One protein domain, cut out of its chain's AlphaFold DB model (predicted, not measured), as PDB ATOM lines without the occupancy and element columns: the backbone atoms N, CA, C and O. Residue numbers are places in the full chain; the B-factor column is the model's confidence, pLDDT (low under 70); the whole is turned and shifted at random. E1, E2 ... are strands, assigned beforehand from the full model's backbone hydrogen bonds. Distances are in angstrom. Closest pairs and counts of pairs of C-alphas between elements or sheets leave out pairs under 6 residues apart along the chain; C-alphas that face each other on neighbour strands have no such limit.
ATOM      1  N   TYR A 607     219.503 168.946 130.532       82.31
ATOM      2  CA  TYR A 607     220.257 169.199 129.302       82.31
ATOM      3  C   TYR A 607     221.239 168.057 129.013       82.31
ATOM      4  O   TYR A 607     221.786 167.455 129.933       82.31
ATOM      5  N   ARG A 608     221.476 167.773 127.724       81.56
ATOM      6  CA  ARG A 608     222.325 166.665 127.225       81.56
ATOM      7  C   ARG A 608     221.785 165.248 127.478       81.56
ATOM      8  O   ARG A 608     222.335 164.312 126.907       81.56
ATOM      9  N   ALA A 609     220.711 165.070 128.249       79.75
ATOM     10  CA  ALA A 609     219.995 163.800 128.310       79.75
ATOM     11  C   ALA A 609     219.139 163.596 127.045       79.75
ATOM     12  O   ALA A 609     218.497 164.535 126.564       79.75
ATOM     13  N   SER A 610     219.104 162.366 126.529       84.25
ATOM     14  CA  SER A 610     218.220 161.973 125.424       84.25
ATOM     15  C   SER A 610     216.846 161.549 125.946       84.25
ATOM     16  O   SER A 610     216.743 160.850 126.956       84.25
ATOM     17  N   CYS A 611     215.779 161.926 125.244       85.62
ATOM     18  CA  CYS A 611     214.417 161.580 125.634       85.62
ATOM     19  C   CYS A 611     214.139 160.073 125.484       85.62
ATOM     20  O   CYS A 611     214.109 159.539 124.375       85.62
ATOM     21  N   SER A 612     213.899 159.390 126.606       78.75
ATOM     22  CA  SER A 612     213.644 157.941 126.676       78.75
ATOM     23  C   SER A 612     212.158 157.551 126.666       78.75
ATOM     24  O   SER A 612     211.834 156.367 126.713       78.75
ATOM     25  N   ARG A 613     211.250 158.530 126.581       78.56
ATOM     26  CA  ARG A 613     209.801 158.334 126.398       78.56
ATOM     27  C   ARG A 613     209.352 158.871 125.041       78.56
ATOM     28  O   ARG A 613     210.134 159.486 124.328       78.56
ATOM     29  N   LEU A 614     208.073 158.679 124.713       75.50
ATOM     30  CA  LEU A 614     207.453 159.257 123.516       75.50
ATOM     31  C   LEU A 614     207.610 160.792 123.469       75.50
ATOM     32  O   LEU A 614     207.861 161.350 122.404       75.50
ATOM     33  N   ILE A 615     207.477 161.442 124.635       83.31
ATOM     34  CA  ILE A 615     207.529 162.895 124.836       83.31
ATOM     35  C   ILE A 615     208.277 163.207 126.147       83.31
ATOM     36  O   ILE A 615     207.992 162.608 127.189       83.31
ATOM     37  N   CYS A 616     209.187 164.182 126.112       88.50
ATOM     38  CA  CYS A 616     209.883 164.738 127.274       88.50
ATOM     39  C   CYS A 616     209.803 166.273 127.285       88.50
ATOM     40  O   CYS A 616     209.660 166.905 126.237       88.50
ATOM     41  N   ARG A 617     209.924 166.879 128.471       91.44
ATOM     42  CA  ARG A 617     209.986 168.336 128.662       91.44
ATOM     43  C   ARG A 617     211.382 168.755 129.125       91.44
ATOM     44  O   ARG A 617     211.934 168.184 130.064       91.44
ATOM     45  N   CYS A 618     211.920 169.773 128.467       92.06
ATOM     46  CA  CYS A 618     213.234 170.342 128.727       92.06
ATOM     47  C   CYS A 618     213.214 171.419 129.826       92.06
ATOM     48  O   CYS A 618     212.145 171.951 130.146       92.06
ATOM     49  N   PRO A 619     214.381 171.808 130.379       91.06
ATOM     50  CA  PRO A 619     214.452 172.838 131.420       91.06
ATOM     51  C   PRO A 619     214.093 174.255 130.935       91.06
ATOM     52  O   PRO A 619     213.768 175.104 131.761       91.06
ATOM     53  N   ASP A 620     214.106 174.518 129.620       85.38
ATOM     54  CA  ASP A 620     213.567 175.747 129.006       85.38
ATOM     55  C   ASP A 620     212.036 175.699 128.791       85.38
ATOM     56  O   ASP A 620     211.447 176.637 128.258       85.38
ATOM     57  N   GLY A 621     211.381 174.606 129.201       88.31
ATOM     58  CA  GLY A 621     209.951 174.355 129.019       88.31
ATOM     59  C   GLY A 621     209.575 173.768 127.655       88.31
ATOM     60  O   GLY A 621     208.426 173.342 127.497       88.31
ATOM     61  N   SER A 622     210.512 173.699 126.699       87.00
ATOM     62  CA  SER A 622     210.266 173.104 125.382       87.00
ATOM     63  C   SER A 622     209.952 171.609 125.481       87.00
ATOM     64  O   SER A 622     210.288 170.936 126.459       87.00
ATOM     65  N   VAL A 623     209.252 171.095 124.472       88.12
ATOM     66  CA  VAL A 623     208.801 169.703 124.404       88.12
ATOM     67  C   VAL A 623     209.502 169.024 123.235       88.12
ATOM     68  O   VAL A 623     209.537 169.567 122.130       88.12
ATOM     69  N   ILE A 624     210.069 167.848 123.492       86.81
ATOM     70  CA  ILE A 624     210.823 167.054 122.520       86.81
ATOM     71  C   ILE A 624     210.308 165.615 122.481       86.81
ATOM     72  O   ILE A 624     209.816 165.088 123.479       86.81
ATOM     73  N   ASN A 625     210.443 164.981 121.321       86.62
ATOM     74  CA  ASN A 625     210.054 163.590 121.113       86.62
ATOM     75  C   ASN A 625     211.195 162.631 121.495       86.62
ATOM     76  O   ASN A 625     212.330 163.058 121.732       86.62
ATOM     77  N   TRP A 626     210.888 161.332 121.503       81.12
ATOM     78  CA  TRP A 626     211.845 160.233 121.676       81.12
ATOM     79  C   TRP A 626     213.169 160.440 120.913       81.12
ATOM     80  O   TRP A 626     213.180 160.933 119.784       81.12
ATOM     81  N   ALA A 627     214.279 160.067 121.554       81.81
ATOM     82  CA  ALA A 627     215.670 160.246 121.121       81.81
ATOM     83  C   ALA A 627     216.167 161.700 120.931       81.81
ATOM     84  O   ALA A 627     217.374 161.899 120.792       81.81
ATOM     85  N   GLY A 628     215.303 162.720 120.993       87.94
ATOM     86  CA  GLY A 628     215.725 164.125 120.990       87.94
ATOM     87  C   GLY A 628     216.517 164.516 122.245       87.94
ATOM     88  O   GLY A 628     216.370 163.893 123.298       87.94
ATOM     89  N   VAL A 629     217.323 165.578 122.153       90.62
ATOM     90  CA  VAL A 629     218.142 166.115 123.260       90.62
ATOM     91  C   VAL A 629     217.749 167.560 123.566       90.62
ATOM     92  O   VAL A 629     217.497 168.346 122.656       90.62
ATOM     93  N   CYS A 630     217.714 167.948 124.842       93.12
ATOM     94  CA  CYS A 630     217.373 169.320 125.223       93.12
ATOM     95  C   CYS A 630     218.457 170.337 124.827       93.12
ATOM     96  O   CYS A 630     219.630 170.195 125.183       93.12
ATOM     97  N   ARG A 631     218.030 171.392 124.123       93.00
ATOM     98  CA  ARG A 631     218.868 172.467 123.576       93.00
ATOM     99  C   ARG A 631     219.270 173.483 124.649       93.00
ATOM    100  O   ARG A 631     218.415 174.153 125.216       93.00
ATOM    101  N   GLU A 632     220.570 173.660 124.851       91.94
ATOM    102  CA  GLU A 632     221.160 174.582 125.833       91.94
ATOM    103  C   GLU A 632     221.265 176.037 125.338       91.94
ATOM    104  O   GLU A 632     221.282 176.958 126.154       91.94
ATOM    105  N   VAL A 633     221.362 176.266 124.021       90.62
ATOM    106  CA  VAL A 633     221.442 177.610 123.414       90.62
ATOM    107  C   VAL A 633     220.611 177.708 122.135       90.62
ATOM    108  O   VAL A 633     220.597 176.797 121.317       90.62
ATOM    109  N   SER A 634     219.923 178.833 121.929       86.50
ATOM    110  CA  SER A 634     219.103 179.074 120.729       86.50
ATOM    111  C   SER A 634     219.911 179.458 119.483       86.50
ATOM    112  O   SER A 634     219.388 179.365 118.373       86.50
ATOM    113  N   SER A 635     221.166 179.885 119.647       89.62
ATOM    114  CA  SER A 635     222.103 180.174 118.562       89.62
ATOM    115  C   SER A 635     223.557 180.105 119.043       89.62
ATOM    116  O   SER A 635     223.856 180.333 120.215       89.62
ATOM    117  N   CYS A 636     224.467 179.810 118.115       90.31
ATOM    118  CA  CYS A 636     225.913 179.843 118.337       90.31
ATOM    119  C   CYS A 636     226.450 181.204 117.878       90.31
ATOM    120  O   CYS A 636     226.746 181.370 116.698       90.31
ATOM    121  N   SER A 637     226.489 182.199 118.766       82.44
ATOM    122  CA  SER A 637     226.849 183.588 118.412       82.44
ATOM    123  C   SER A 637     228.187 184.075 118.972       82.44
ATOM    124  O   SER A 637     228.642 185.158 118.603       82.44
ATOM    125  N   ASN A 638     228.760 183.334 119.923       80.69
ATOM    126  CA  ASN A 638     229.934 183.716 120.704       80.69
ATOM    127  C   ASN A 638     230.713 182.458 121.122       80.69
ATOM    128  O   ASN A 638     230.111 181.409 121.360       80.69
ATOM    129  N   THR A 639     232.014 182.599 121.391       71.62
ATOM    130  CA  THR A 639     232.870 181.538 121.968       71.62
ATOM    131  C   THR A 639     232.322 180.935 123.263       71.62
ATOM    132  O   THR A 639     232.500 179.749 123.510       71.62
ATOM    133  N   ASP A 640     231.583 181.710 124.062       75.62
ATOM    134  CA  ASP A 640     230.963 181.249 125.317       75.62
ATOM    135  C   ASP A 640     229.774 180.287 125.092       75.62
ATOM    136  O   ASP A 640     229.129 179.837 126.048       75.62
ATOM    137  N   THR A 641     229.454 179.981 123.830       84.31
ATOM    138  CA  THR A 641     228.485 178.952 123.430       84.31
ATOM    139  C   THR A 641     229.132 177.641 122.982       84.31
ATOM    140  O   THR A 641     228.429 176.634 122.968       84.31
ATOM    141  N   ASP A 642     230.436 177.607 122.675       86.56
ATOM    142  CA  ASP A 642     231.100 176.404 122.153       86.56
ATOM    143  C   ASP A 642     230.938 175.199 123.101       86.56
ATOM    144  O   ASP A 642     231.034 175.304 124.325       86.56
ATOM    145  N   GLY A 643     230.645 174.032 122.522       84.00
ATOM    146  CA  GLY A 643     230.357 172.805 123.265       84.00
ATOM    147  C   GLY A 643     228.975 172.744 123.934       84.00
ATOM    148  O   GLY A 643     228.714 171.773 124.651       84.00
ATOM    149  N   LYS A 644     228.084 173.727 123.717       91.12
ATOM    150  CA  LYS A 644     226.669 173.675 124.137       91.12
ATOM    151  C   LYS A 644     225.754 173.167 123.028       91.12
ATOM    152  O   LYS A 644     225.994 173.457 121.859       91.12
ATOM    153  N   VAL A 645     224.706 172.432 123.397       90.69
ATOM    154  CA  VAL A 645     223.709 171.866 122.474       90.69
ATOM    155  C   VAL A 645     222.867 172.983 121.849       90.69
ATOM    156  O   VAL A 645     222.241 173.762 122.568       90.69
ATOM    157  N   CYS A 646     222.837 173.054 120.519       90.38
ATOM    158  CA  CYS A 646     222.233 174.151 119.752       90.38
ATOM    159  C   CYS A 646     220.964 173.773 118.972       90.38
ATOM    160  O   CYS A 646     220.203 174.658 118.579       90.38
ATOM    161  N   ASP A 647     220.670 172.482 118.823       91.38
ATOM    162  CA  ASP A 647     219.385 171.984 118.330       91.38
ATOM    163  C   ASP A 647     218.980 170.661 119.001       91.38
ATOM    164  O   ASP A 647     219.735 170.069 119.774       91.38
ATOM    165  N   TYR A 648     217.759 170.200 118.721       90.69
ATOM    166  CA  TYR A 648     217.206 168.990 119.335       90.69
ATOM    167  C   TYR A 648     217.778 167.675 118.770       90.69
ATOM    168  O   TYR A 648     217.444 166.608 119.284       90.69
ATOM    169  N   ALA A 649     218.648 167.737 117.751       84.38
ATOM    170  CA  ALA A 649     219.390 166.589 117.229       84.38
ATOM    171  C   ALA A 649     220.715 166.351 117.986       84.38
ATOM    172  O   ALA A 649     221.475 165.449 117.637       84.38
ATOM    173  N   GLY A 650     221.001 167.147 119.025       85.81
ATOM    174  CA  GLY A 650     222.201 167.001 119.850       85.81
ATOM    175  C   GLY A 650     223.460 167.620 119.238       85.81
ATOM    176  O   GLY A 650     224.556 167.409 119.759       85.81
ATOM    177  N   HIS A 651     223.339 168.395 118.154       91.56
ATOM    178  CA  HIS A 651     224.467 169.145 117.607       91.56
ATOM    179  C   HIS A 651     224.959 170.194 118.612       91.56
ATOM    180  O   HIS A 651     224.164 170.769 119.361       91.56
ATOM    181  N   THR A 652     226.263 170.476 118.614       91.38
ATOM    182  CA  THR A 652     226.881 171.460 119.512       91.38
ATOM    183  C   THR A 652     227.451 172.657 118.761       91.38
ATOM    184  O   THR A 652     227.775 172.584 117.573       91.38
ATOM    185  N   CYS A 653     227.568 173.793 119.445       91.00
ATOM    186  CA  CYS A 653     228.256 174.952 118.893       91.00
ATOM    187  C   CYS A 653     229.760 174.695 118.751       91.00
ATOM    188  O   CYS A 653     230.402 174.177 119.669       91.00
ATOM    189  N   GLN A 654     230.311 175.102 117.611       91.88
ATOM    190  CA  GLN A 654     231.745 175.163 117.359       91.88
ATOM    191  C   GLN A 654     232.044 176.315 116.391       91.88
ATOM    192  O   GLN A 654     231.701 176.223 115.209       91.88
ATOM    193  N   ALA A 655     232.706 177.367 116.881       82.88
ATOM    194  CA  ALA A 655     233.100 178.555 116.116       82.88
ATOM    195  C   ALA A 655     231.919 179.213 115.365       82.88
ATOM    196  O   ALA A 655     231.852 179.218 114.132       82.88
ATOM    197  N   ASP A 656     230.972 179.745 116.145       85.50
ATOM    198  CA  ASP A 656     229.780 180.490 115.698       85.50
ATOM    199  C   ASP A 656     228.852 179.707 114.742       85.50
ATOM    200  O   ASP A 656     228.114 180.273 113.928       85.50
ATOM    201  N   ARG A 657     228.890 178.369 114.813       87.62
ATOM    202  CA  ARG A 657     228.056 177.462 114.009       87.62
ATOM    203  C   ARG A 657     227.591 176.267 114.823       87.62
ATOM    204  O   ARG A 657     228.358 175.711 115.602       87.62
ATOM    205  N   CYS A 658     226.352 175.847 114.587       89.50
ATOM    206  CA  CYS A 658     225.823 174.594 115.112       89.50
ATOM    207  C   CYS A 658     226.349 173.443 114.241       89.50
ATOM    208  O   CYS A 658     225.917 173.286 113.099       89.50
ATOM    209  N   ASN A 659     227.337 172.702 114.745       85.12
ATOM    210  CA  ASN A 659     228.080 171.679 114.012       85.12
ATOM    211  C   ASN A 659     228.054 170.362 114.795       85.12
ATOM    212  O   ASN A 659     228.793 170.182 115.759       85.12
TER     213      ASN A 659
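Overview. This is residues 607 to 659 of the 960 residues of an uncharacterized protein of Candidatus Dojkabacteria bacterium HGW-Dojkabacteria-1 (UniProt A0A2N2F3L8). The model has little regular structure: an elongated run of loops with a small two-strand hairpin, E1 and E2, at one end, and the other end formed by loops of the unnamed stretch 626 to 659. Within that stretch, residues 652 to 653 pair with 658 to 659, antiparallel. The printed part has 53 residues, with two named strands, E1 then E2, in one antiparallel sheet, and no named helix. The class is all strand, though the named elements hold only 6 residues; the whole is compact, with a radius of gyration of the C-alphas of 11.0 A, and spans 33 by 18 by 12 A.

Along the chain. The printed part begins at C-alpha 607, (220.257, 169.199, 129.302). E1, residues 615 to 617, begins at C-alpha 615, (207.529, 162.895, 124.836). E2, residues 623 to 625, ends at C-alpha 625, (210.054, 163.590, 121.113). Each measures 7.1 A from first to last C-alpha.

Arrangement. E1 and E2 form a hairpin with a tight link of 5 residues, antiparallel at 149 degrees. C-alphas 615 and 625 face each other at 4.6 A. N 616 and O 624 are within hydrogen-bond range at 2.9 A.

Size, cuts and confidence. The two C-alphas farthest apart, of Leu 614 and Thr 639, are 33.8 A apart. The printed part has no cut, and no printed residue is under 70 in pLDDT.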